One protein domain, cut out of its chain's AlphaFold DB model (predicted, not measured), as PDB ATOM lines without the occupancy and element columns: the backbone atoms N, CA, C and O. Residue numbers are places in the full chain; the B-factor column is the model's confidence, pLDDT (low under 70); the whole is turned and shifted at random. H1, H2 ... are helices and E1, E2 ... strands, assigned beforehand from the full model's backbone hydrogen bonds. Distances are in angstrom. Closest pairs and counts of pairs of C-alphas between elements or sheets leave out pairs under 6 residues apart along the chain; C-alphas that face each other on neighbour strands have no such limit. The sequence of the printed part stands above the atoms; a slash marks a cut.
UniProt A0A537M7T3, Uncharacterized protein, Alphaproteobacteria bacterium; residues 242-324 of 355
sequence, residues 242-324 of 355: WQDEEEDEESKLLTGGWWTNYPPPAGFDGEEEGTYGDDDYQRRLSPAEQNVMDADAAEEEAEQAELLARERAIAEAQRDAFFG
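What this domain is: This is residues 242 to 324 of the 355 residues of an uncharacterized protein of Alphaproteobacteria bacterium (UniProt A0A537M7T3). A long single helix, H1, runs out of a small, loop-rich head like a handle. The head holds a two-stranded hairpin, E1 and E2, with long loops before and between the strands, and residues 294 to 324 stick out from it. The 83 printed residues hold two named strands and then one named helix, in the order E1, E2, H1; the sheet, E1 - E2, is antiparallel and the class is mostly helix. The whole is extended, with a radius of gyration of the C-alphas of 20.6 A and spans of 68 by 31 by 21 A.

How they stand to each other: Start at residues 242 to 243, which pair antiparallel with residues 258 to 259 of strand E1, residues 258 to 260. E1 forms a hairpin with strand E2, residues 282 to 284, antiparallel at 142 degrees between their directions. Look for N 260 and O 283, 2.8 A apart and within hydrogen-bond range, and likewise N 283 and O 260, 2.8 A. Between these strands, residues 272 to 273 pair antiparallel with residues 282 to 283 of E2. A tight link of 2 residues leads to helix H1, residues 287 to 323, where 32 of 33 O i to N i+4 pairs are within hydrogen-bond range. The closest C-alphas of E1 and H1 are those of Trp 258 and Gln 290, 7.5 A apart.

Where its parts are: Find C-alpha 258 at (158.992, 147.183, 253.232), where E1 begins; it spans 7.0 A, and E2 7.2 A. H1 runs 52.4 A from C-alpha 287 at (149.371, 151.194, 255.624) to C-alpha 323 at (159.326, 135.239, 206.729).

The domain as a whole: The C-alphas farthest apart, of Gly 277 and Gly 324, are 67.9 A apart. The printed part has no cut. The link from E1 to E2, 21 residues, is long. Mean pLDDT of the printed part is 72.3; 25 residues are under 70, among them 244 to 257 and 277 to 280.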
ATOM      1  N   TRP A 242     163.724 150.270 252.595       75.81
ATOM      2  CA  TRP A 242     164.223 149.091 251.887       75.81
ATOM      3  C   TRP A 242     163.211 147.947 251.929       75.81
ATOM      4  O   TRP A 242     162.358 147.876 252.812       75.81
ATOM      5  N   GLN A 243     163.294 147.037 250.962       74.06
ATOM      6  CA  GLN A 243     162.493 145.818 250.940       74.06
ATOM      7  C   GLN A 243     163.355 144.660 251.432       74.06
ATOM      8  O   GLN A 243     164.431 144.416 250.884       74.06
ATOM      9  N   ASP A 244     162.899 143.961 252.468       60.22
ATOM     10  CA  ASP A 244     163.525 142.695 252.835       60.22
ATOM     11  C   ASP A 244     163.021 141.612 251.878       60.22
ATOM     12  O   ASP A 244     161.824 141.546 251.604       60.22
ATOM     13  N   GLU A 245     163.921 140.802 251.335       56.50
ATOM     14  CA  GLU A 245     163.609 139.714 250.406       56.50
ATOM     15  C   GLU A 245     163.866 138.383 251.116       56.50
ATOM     16  O   GLU A 245     164.845 137.688 250.840       56.50
ATOM     17  N   GLU A 246     162.987 138.006 252.046       50.59
ATOM     18  CA  GLU A 246     163.004 136.647 252.583       50.59
ATOM     19  C   GLU A 246     162.330 135.692 251.585       50.59
ATOM     20  O   GLU A 246     161.115 135.728 251.349       50.59
ATOM     21  N   GLU A 247     163.151 134.847 250.955       44.94
ATOM     22  CA  GLU A 247     162.703 133.729 250.127       44.94
ATOM     23  C   GLU A 247     162.239 132.607 251.064       44.94
ATOM     24  O   GLU A 247     163.047 131.890 251.653       44.94
ATOM     25  N   ASP A 248     160.924 132.458 251.227       46.00
ATOM     26  CA  ASP A 248     160.361 131.333 251.966       46.00
ATOM     27  C   ASP A 248     160.731 130.030 251.227       46.00
ATOM     28  O   ASP A 248     160.250 129.756 250.121       46.00
ATOM     29  N   GLU A 249     161.642 129.240 251.813       50.50
ATOM     30  CA  GLU A 249     162.236 128.066 251.154       50.50
ATOM     31  C   GLU A 249     161.196 126.995 250.772       50.50
ATOM     32  O   GLU A 249     161.448 126.160 249.893       50.50
ATOM     33  N   GLU A 250     160.022 127.005 251.409       50.69
ATOM     34  CA  GLU A 250     158.991 125.980 251.254       50.69
ATOM     35  C   GLU A 250     157.919 126.371 250.222       50.69
ATOM     36  O   GLU A 250     157.491 125.537 249.416       50.69
ATOM     37  N   SER A 251     157.520 127.640 250.185       51.72
ATOM     38  CA  SER A 251     156.485 128.172 249.295       51.72
ATOM     39  C   SER A 251     157.043 128.874 248.056       51.72
ATOM     40  O   SER A 251     156.312 129.014 247.070       51.72
ATOM     41  N   LYS A 252     158.323 129.283 248.068       49.44
ATOM     42  CA  LYS A 252     158.956 130.154 247.056       49.44
ATOM     43  C   LYS A 252     158.176 131.441 246.775       49.44
ATOM     44  O   LYS A 252     158.336 132.041 245.711       49.44
ATOM     45  N   LEU A 253     157.285 131.831 247.681       39.47
ATOM     46  CA  LEU A 253     156.640 133.131 247.645       39.47
ATOM     47  C   LEU A 253     157.603 134.117 248.305       39.47
ATOM     48  O   LEU A 253     158.115 133.844 249.386       39.47
ATOM     49  N   LEU A 254     157.853 135.253 247.652       43.41
ATOM     50  CA  LEU A 254     158.464 136.394 248.325       43.41
ATOM     51  C   LEU A 254     157.447 136.882 249.367       43.41
ATOM     52  O   LEU A 254     156.436 137.485 249.013       43.41
ATOM     53  N   THR A 255     157.685 136.573 250.639       45.97
ATOM     54  CA  THR A 255     156.913 137.090 251.787       45.97
ATOM     55  C   THR A 255     157.617 138.254 252.474       45.97
ATOM     56  O   THR A 255     157.239 138.670 253.565       45.97
ATOM     57  N   GLY A 256     158.634 138.801 251.820       58.94
ATOM     58  CA  GLY A 256     159.292 140.024 252.222       58.94
ATOM     59  C   GLY A 256     158.401 141.257 252.062       58.94
ATOM     60  O   GLY A 256     157.499 141.295 251.223       58.94
ATOM     61  N   GLY A 257     158.642 142.300 252.850       68.38
ATOM     62  CA  GLY A 257     157.991 143.589 252.621       68.38
ATOM     63  C   GLY A 257     158.814 144.752 253.148       68.38
ATOM     64  O   GLY A 257     159.959 144.565 253.555       68.38
ATOM     65  N   TRP A 258     158.237 145.946 253.090       76.12
ATOM     66  CA  TRP A 258     158.992 147.183 253.232       76.12
ATOM     67  C   TRP A 258     159.281 147.545 254.688       76.12
ATOM     68  O   TRP A 258     158.394 147.507 255.549       76.12
ATOM     69  N   TRP A 259     160.524 147.950 254.919       78.88
ATOM     70  CA  TRP A 259     161.090 148.387 256.186       78.88
ATOM     71  C   TRP A 259     161.641 149.805 256.078       78.88
ATOM     72  O   TRP A 259     161.988 150.278 254.995       78.88
ATOM     73  N   THR A 260     161.708 150.486 257.217       80.44
ATOM     74  CA  THR A 260     162.229 151.841 257.330       80.44
ATOM     75  C   THR A 260     162.774 152.132 258.726       80.44
ATOM     76  O   THR A 260     162.296 151.566 259.705       80.44
ATOM     77  N   ASN A 261     163.734 153.049 258.847       80.25
ATOM     78  CA  ASN A 261     164.231 153.577 260.126       80.25
ATOM     79  C   ASN A 261     163.601 154.944 260.499       80.25
ATOM     80  O   ASN A 261     164.040 155.588 261.455       80.25
ATOM     81  N   TYR A 262     162.578 155.406 259.764       85.19
ATOM     82  CA  TYR A 262     161.796 156.595 260.129       85.19
ATOM     83  C   TYR A 262     161.028 156.375 261.445       85.19
ATOM     84  O   TYR A 262     160.563 155.259 261.707       85.19
ATOM     85  N   PRO A 263     160.781 157.433 262.246       82.75
ATOM     86  CA  PRO A 263     160.012 157.312 263.481       82.75
ATOM     87  C   PRO A 263     158.625 156.699 263.241       82.75
ATOM     88  O   PRO A 263     158.017 156.927 262.185       82.75
ATOM     89  N   PRO A 264     158.088 155.948 264.218       79.56
ATOM     90  CA  PRO A 264     156.758 155.382 264.103       79.56
ATOM     91  C   PRO A 264     155.716 156.512 264.147       79.56
ATOM     92  O   PRO A 264     155.808 157.417 264.988       79.56
ATOM     93  N   PRO A 265     154.705 156.502 263.260       79.62
ATOM     94  CA  PRO A 265     153.630 157.483 263.312       79.62
ATOM     95  C   PRO A 265     152.816 157.345 264.610       79.62
ATOM     96  O   PRO A 265     152.817 156.316 265.286       79.62
ATOM     97  N   ALA A 266     152.083 158.396 264.978       77.75
ATOM     98  CA  ALA A 266     151.279 158.379 266.197       77.75
ATOM     99  C   ALA A 266     150.225 157.254 266.157       77.75
ATOM    100  O   ALA A 266     149.337 157.261 265.307       77.75
ATOM    101  N   GLY A 267     150.302 156.325 267.114       70.19
ATOM    102  CA  GLY A 267     149.394 155.178 267.191       70.19
ATOM    103  C   GLY A 267     149.735 154.032 266.237       70.19
ATOM    104  O   GLY A 267     148.848 153.238 265.944       70.19
ATOM    105  N   PHE A 268     150.980 153.960 265.752       74.69
ATOM    106  CA  PHE A 268     151.489 152.820 264.992       74.69
ATOM    107  C   PHE A 268     151.340 151.508 265.778       74.69
ATOM    108  O   PHE A 268     151.621 151.454 266.976       74.69
ATOM    109  N   ASP A 269     150.869 150.468 265.095       69.75
ATOM    110  CA  ASP A 269     150.612 149.126 265.628       69.75
ATOM    111  C   ASP A 269     151.284 148.018 264.791       69.75
ATOM    112  O   ASP A 269     150.949 146.841 264.938       69.75
ATOM    113  N   GLY A 270     152.221 148.398 263.913       74.50
ATOM    114  CA  GLY A 270     152.995 147.484 263.077       74.50
ATOM    115  C   GLY A 270     154.234 146.924 263.775       74.50
ATOM    116  O   GLY A 270     154.495 147.185 264.947       74.50
ATOM    117  N   GLU A 271     155.002 146.125 263.039       74.50
ATOM    118  CA  GLU A 271     156.210 145.489 263.568       74.50
ATOM    119  C   GLU A 271     157.367 146.495 263.657       74.50
ATOM    120  O   GLU A 271     157.620 147.250 262.712       74.50
ATOM    121  N   GLU A 272     158.053 146.490 264.802       80.06
ATOM    122  CA  GLU A 272     159.213 147.327 265.120       80.06
ATOM    123  C   GLU A 272     160.324 146.457 265.719       80.06
ATOM    124  O   GLU A 272     160.065 145.592 266.563       80.06
ATOM    125  N   GLU A 273     161.564 146.725 265.323       70.62
ATOM    126  CA  GLU A 273     162.780 146.172 265.905       70.62
ATOM    127  C   GLU A 273     163.666 147.312 266.426       70.62
ATOM    128  O   GLU A 273     163.887 148.316 265.751       70.62
ATOM    129  N   GLY A 274     164.172 147.160 267.651       72.44
ATOM    130  CA  GLY A 274     164.956 148.197 268.326       72.44
ATOM    131  C   GLY A 274     164.103 149.300 268.964       72.44
ATOM    132  O   GLY A 274     162.880 149.189 269.078       72.44
ATOM    133  N   THR A 275     164.758 150.369 269.424       70.56
ATOM    134  CA  THR A 275     164.093 151.575 269.944       70.56
ATOM    135  C   THR A 275     164.449 152.763 269.066       70.56
ATOM    136  O   THR A 275     165.619 152.979 268.774       70.56
ATOM    137  N   TYR A 276     163.461 153.572 268.674       71.12
ATOM    138  CA  TYR A 276     163.731 154.756 267.856       71.12
ATOM    139  C   TYR A 276     164.775 155.673 268.516       71.12
ATOM    140  O   TYR A 276     164.580 156.138 269.645       71.12
ATOM    141  N   GLY A 277     165.860 155.938 267.784       65.12
ATOM    142  CA  GLY A 277     167.052 156.645 268.261       65.12
ATOM    143  C   GLY A 277     168.288 155.753 268.416       65.12
ATOM    144  O   GLY A 277     169.382 156.295 268.558       65.12
ATOM    145  N   ASP A 278     168.123 154.430 268.364       65.44
ATOM    146  CA  ASP A 278     169.224 153.473 268.261       65.44
ATOM    147  C   ASP A 278     169.646 153.289 266.790       65.44
ATOM    148  O   ASP A 278     168.820 153.383 265.878       65.44
ATOM    149  N   ASP A 279     170.934 153.009 266.558       66.62
ATOM    150  CA  ASP A 279     171.512 152.841 265.212       66.62
ATOM    151  C   ASP A 279     170.924 151.637 264.447       66.62
ATOM    152  O   ASP A 279     171.051 151.552 263.227       66.62
ATOM    153  N   ASP A 280     170.307 150.690 265.158       63.19
ATOM    154  CA  ASP A 280     169.695 149.470 264.628       63.19
ATOM    155  C   ASP A 280     168.158 149.515 264.611       63.19
ATOM    156  O   ASP A 280     167.516 148.490 264.381       63.19
ATOM    157  N   TYR A 281     167.550 150.686 264.840       73.25
ATOM    158  CA  TYR A 281     166.098 150.817 264.787       73.25
ATOM    159  C   TYR A 281     165.553 150.637 263.369       73.25
ATOM    160  O   TYR A 281     165.936 151.349 262.437       73.25
ATOM    161  N   GLN A 282     164.565 149.756 263.232       75.12
ATOM    162  CA  GLN A 282     163.809 149.568 262.001       75.12
ATOM    163  C   GLN A 282     162.359 149.182 262.295       75.12
ATOM    164  O   GLN A 282     162.044 148.547 263.297       75.12
ATOM    165  N   ARG A 283     161.442 149.544 261.403       82.12
ATOM    166  CA  ARG A 283     160.022 149.195 261.490       82.12
ATOM    167  C   ARG A 283     159.425 148.931 260.120       82.12
ATOM    168  O   ARG A 283     159.951 149.377 259.103       82.12
ATOM    169  N   ARG A 284     158.266 148.283 260.087       79.75
ATOM    170  CA  ARG A 284     157.458 148.150 258.870       79.75
ATOM    171  C   ARG A 284     156.846 149.482 258.447       79.75
ATOM    172  O   ARG A 284     156.580 150.356 259.280       79.75
ATOM    173  N   LEU A 285     156.567 149.623 257.152       80.19
ATOM    174  CA  LEU A 285     155.760 150.737 256.650       80.19
ATOM    175  C   LEU A 285     154.341 150.668 257.227       80.19
ATOM    176  O   LEU A 285     153.729 149.604 257.335       80.19
ATOM    177  N   SER A 286     153.800 151.829 257.586       80.69
ATOM    178  CA  SER A 286     152.383 151.970 257.905       80.69
ATOM    179  C   SER A 286     151.532 151.739 256.652       80.69
ATOM    180  O   SER A 286     152.017 151.932 255.537       80.69
ATOM    181  N   PRO A 287     150.234 151.409 256.785       76.38
ATOM    182  CA  PRO A 287     149.371 151.194 255.624       76.38
ATOM    183  C   PRO A 287     149.327 152.385 254.656       76.38
ATOM    184  O   PRO A 287     149.196 152.203 253.453       76.38
ATOM    185  N   ALA A 288     149.437 153.613 255.172       77.12
ATOM    186  CA  ALA A 288     149.462 154.812 254.340       77.12
ATOM    187  C   ALA A 288     150.782 154.958 253.565       77.12
ATOM    188  O   ALA A 288     150.739 155.294 252.388       77.12
ATOM    189  N   GLU A 289     151.924 154.684 254.204       82.94
ATOM    190  CA  GLU A 289     153.249 154.692 253.562       82.94
ATOM    191  C   GLU A 289     153.366 153.555 252.534       82.94
ATOM    192  O   GLU A 289     153.843 153.769 251.423       82.94
ATOM    193  N   GLN A 290     152.853 152.366 252.868       77.56
ATOM    194  CA  GLN A 290     152.835 151.204 251.981       77.56
ATOM    195  C   GLN A 290     152.048 151.485 250.697       77.56
ATOM    196  O   GLN A 290     152.521 151.174 249.612       77.56
ATOM    197  N   ASN A 291     150.892 152.148 250.801       73.38
ATOM    198  CA  ASN A 291     150.091 152.509 249.629       73.38
ATOM    199  C   ASN A 291     150.824 153.450 248.660       73.38
ATOM    200  O   ASN A 291     150.503 153.446 247.476       73.38
ATOM    201  N   VAL A 292     151.751 154.284 249.151       75.06
ATOM    202  CA  VAL A 292     152.567 155.152 248.288       75.06
ATOM    203  C   VAL A 292     153.565 154.304 247.509       75.06
ATOM    204  O   VAL A 292     153.584 154.379 246.286       75.06
ATOM    205  N   MET A 293     154.298 153.422 248.196       78.06
ATOM    206  CA  MET A 293     155.251 152.514 247.545       78.06
ATOM    207  C   MET A 293     154.569 151.587 246.536       78.06
ATOM    208  O   MET A 293     155.075 151.383 245.438       78.06
ATOM    209  N   ASP A 294     153.393 151.062 246.881       71.06
ATOM    210  CA  ASP A 294     152.619 150.198 245.989       71.06
ATOM    211  C   ASP A 294     152.105 150.957 244.754       71.06
ATOM    212  O   ASP A 294     152.015 150.381 243.671       71.06
ATOM    213  N   ALA A 295     151.754 152.240 244.900       69.88
ATOM    214  CA  ALA A 295     151.305 153.070 243.786       69.88
ATOM    215  C   ALA A 295     152.454 153.396 242.822       69.88
ATOM    216  O   ALA A 295     152.276 153.239 241.614       69.88
ATOM    217  N   ASP A 296     153.616 153.778 243.355       68.94
ATOM    218  CA  ASP A 296     154.813 154.061 242.561       68.94
ATOM    219  C   ASP A 296     155.278 152.792 241.821       68.94
ATOM    220  O   ASP A 296     155.488 152.811 240.608       68.94
ATOM    221  N   ALA A 297     155.314 151.645 242.511       67.69
ATOM    222  CA  ALA A 297     155.645 150.357 241.898       67.69
ATOM    223  C   ALA A 297     154.656 149.955 240.786       67.69
ATOM    224  O   ALA A 297     155.060 149.415 239.754       67.69
ATOM    225  N   ALA A 298     153.359 150.230 240.965       67.06
ATOM    226  CA  ALA A 298     152.344 149.952 239.951       67.06
ATOM    227  C   ALA A 298     152.470 150.862 238.714       67.06
ATOM    228  O   ALA A 298     152.185 150.418 237.598       67.06
ATOM    229  N   GLU A 299     152.882 152.123 238.891       71.56
ATOM    230  CA  GLU A 299     153.169 153.039 237.782       71.56
ATOM    231  C   GLU A 299     154.386 152.557 236.980       71.56
ATOM    232  O   GLU A 299     154.289 152.394 235.761       71.56
ATOM    233  N   GLU A 300     155.483 152.207 237.658       66.75
ATOM    234  CA  GLU A 300     156.679 151.648 237.017       66.75
ATOM    235  C   GLU A 300     156.381 150.346 236.251       66.75
ATOM    236  O   GLU A 300     156.833 150.169 235.114       66.75
ATOM    237  N   GLU A 301     155.589 149.436 236.829       70.12
ATOM    238  CA  GLU A 301     155.177 148.194 236.161       70.12
ATOM    239  C   GLU A 301     154.368 148.483 234.884       70.12
ATOM    240  O   GLU A 301     154.572 147.837 233.849       70.12
ATOM    241  N   ALA A 302     153.476 149.477 234.923       75.44
ATOM    242  CA  ALA A 302     152.678 149.872 233.767       75.44
ATOM    243  C   ALA A 302     153.548 150.442 232.632       75.44
ATOM    244  O   ALA A 302     153.370 150.055 231.471       75.44
ATOM    245  N   GLU A 303     154.516 151.305 232.953       79.38
ATOM    246  CA  GLU A 303     155.465 151.847 231.974       79.38
ATOM    247  C   GLU A 303     156.324 150.744 231.340       79.38
ATOM    248  O   GLU A 303     156.497 150.689 230.114       79.38
ATOM    249  N   GLN A 304     156.822 149.811 232.156       62.38
ATOM    250  CA  GLN A 304     157.591 148.662 231.678       62.38
ATOM    251  C   GLN A 304     156.754 147.762 230.761       62.38
ATOM    252  O   GLN A 304     157.236 147.323 229.709       62.38
ATOM    253  N   ALA A 305     155.490 147.515 231.113       76.56
ATOM    254  CA  ALA A 305     154.568 146.737 230.294       76.56
ATOM    255  C   ALA A 305     154.311 147.397 228.927       76.56
ATOM    256  O   ALA A 305     154.281 146.701 227.904       76.56
ATOM    257  N   GLU A 306     154.173 148.726 228.878       86.31
ATOM    258  CA  GLU A 306     154.030 149.470 227.622       86.31
ATOM    259  C   GLU A 306     155.284 149.344 226.742       86.31
ATOM    260  O   GLU A 306     155.188 149.063 225.539       86.31
ATOM    261  N   LEU A 307     156.472 149.492 227.335       82.19
ATOM    262  CA  LEU A 307     157.741 149.403 226.616       82.19
ATOM    263  C   LEU A 307     157.953 148.006 226.016       82.19
ATOM    264  O   LEU A 307     158.248 147.883 224.822       82.19
ATOM    265  N   LEU A 308     157.699 146.951 226.794       79.75
ATOM    266  CA  LEU A 308     157.767 145.566 226.319       79.75
ATOM    267  C   LEU A 308     156.741 145.278 225.216       79.75
ATOM    268  O   LEU A 308     157.056 144.590 224.241       79.75
ATOM    269  N   ALA A 309     155.523 145.818 225.322       82.94
ATOM    270  CA  ALA A 309     154.514 145.683 224.274       82.94
ATOM    271  C   ALA A 309     154.977 146.328 222.957       82.94
ATOM    272  O   ALA A 309     154.787 145.756 221.877       82.94
ATOM    273  N   ARG A 310     155.639 147.488 223.036       82.75
ATOM    274  CA  ARG A 310     156.205 148.178 221.873       82.75
ATOM    275  C   ARG A 310     157.351 147.397 221.239       82.75
ATOM    276  O   ARG A 310     157.371 147.231 220.018       82.75
ATOM    277  N   GLU A 311     158.288 146.903 222.040       78.38
ATOM    278  CA  GLU A 311     159.402 146.083 221.552       78.38
ATOM    279  C   GLU A 311     158.906 144.801 220.888       78.38
ATOM    280  O   GLU A 311     159.341 144.453 219.786       78.38
ATOM    281  N   ARG A 312     157.916 144.146 221.501       81.38
ATOM    282  CA  ARG A 312     157.262 142.969 220.933       81.38
ATOM    283  C   ARG A 312     156.619 143.274 219.584       81.38
ATOM    284  O   ARG A 312     156.816 142.504 218.648       81.38
ATOM    285  N   ALA A 313     155.906 144.391 219.451       83.50
ATOM    286  CA  ALA A 313     155.295 144.783 218.181       83.50
ATOM    287  C   ALA A 313     156.347 145.004 217.076       83.50
ATOM    288  O   ALA A 313     156.147 144.592 215.931       83.50
ATOM    289  N   ILE A 314     157.493 145.603 217.417       82.12
ATOM    290  CA  ILE A 314     158.617 145.782 216.483       82.12
ATOM    291  C   ILE A 314     159.200 144.423 216.078       82.12
ATOM    292  O   ILE A 314     159.395 144.170 214.887       82.12
ATOM    293  N   ALA A 315     159.452 143.537 217.041       80.94
ATOM    294  CA  ALA A 315     160.007 142.209 216.787       80.94
ATOM    295  C   ALA A 315     159.059 141.334 215.948       80.94
ATOM    296  O   ALA A 315     159.502 140.638 215.031       80.94
ATOM    297  N   GLU A 316     157.751 141.400 216.203       86.62
ATOM    298  CA  GLU A 316     156.728 140.717 215.406       86.62
ATOM    299  C   GLU A 316     156.706 141.240 213.963       86.62
ATOM    300  O   GLU A 316     156.728 140.440 213.028       86.62
ATOM    301  N   ALA A 317     156.779 142.559 213.761       77.12
ATOM    302  CA  ALA A 317     156.850 143.148 212.423       77.12
ATOM    303  C   ALA A 317     158.127 142.742 211.664       77.12
ATOM    304  O   ALA A 317     158.073 142.430 210.472       77.12
ATOM    305  N   GLN A 318     159.277 142.706 212.344       79.62
ATOM    306  CA  GLN A 318     160.542 142.246 211.763       79.62
ATOM    307  C   GLN A 318     160.487 140.765 211.380       79.62
ATOM    308  O   GLN A 318     160.921 140.397 210.287       79.62
ATOM    309  N   ARG A 319     159.923 139.918 212.251       89.38
ATOM    310  CA  ARG A 319     159.699 138.495 211.976       89.38
ATOM    311  C   ARG A 319     158.817 138.320 210.745       89.38
ATOM    312  O   ARG A 319     159.170 137.567 209.841       89.38
ATOM    313  N   ASP A 320     157.689 139.016 210.696       86.88
ATOM    314  CA  ASP A 320     156.725 138.872 209.608       86.88
ATOM    315  C   ASP A 320     157.313 139.344 208.271       86.88
ATOM    316  O   ASP A 320     157.161 138.659 207.257       86.88
ATOM    317  N   ALA A 321     158.097 140.427 208.279       78.12
ATOM    318  CA  ALA A 321     158.870 140.864 207.118       78.12
ATOM    319  C   ALA A 321     159.919 139.827 206.683       78.12
ATOM    320  O   ALA A 321     160.042 139.539 205.493       78.12
ATOM    321  N   PHE A 322     160.649 139.237 207.635       78.88
ATOM    322  CA  PHE A 322     161.681 138.236 207.363       78.88
ATOM    323  C   PHE A 322     161.110 136.952 206.739       78.88
ATOM    324  O   PHE A 322     161.677 136.429 205.782       78.88
ATOM    325  N   PHE A 323     159.974 136.456 207.238       84.38
ATOM    326  CA  PHE A 323     159.326 135.239 206.729       84.38
ATOM    327  C   PHE A 323     158.353 135.487 205.565       84.38
ATOM    328  O   PHE A 323     157.752 134.543 205.051       84.38
ATOM    329  N   GLY A 324     158.201 136.738 205.120       83.12
ATOM    330  CA  GLY A 324     157.309 137.098 204.018       83.12
ATOM    331  C   GLY A 324     155.822 136.971 204.360       83.12
ATOM    332  O   GLY A 324     154.996 136.839 203.452       83.12
TER     333      GLY A 324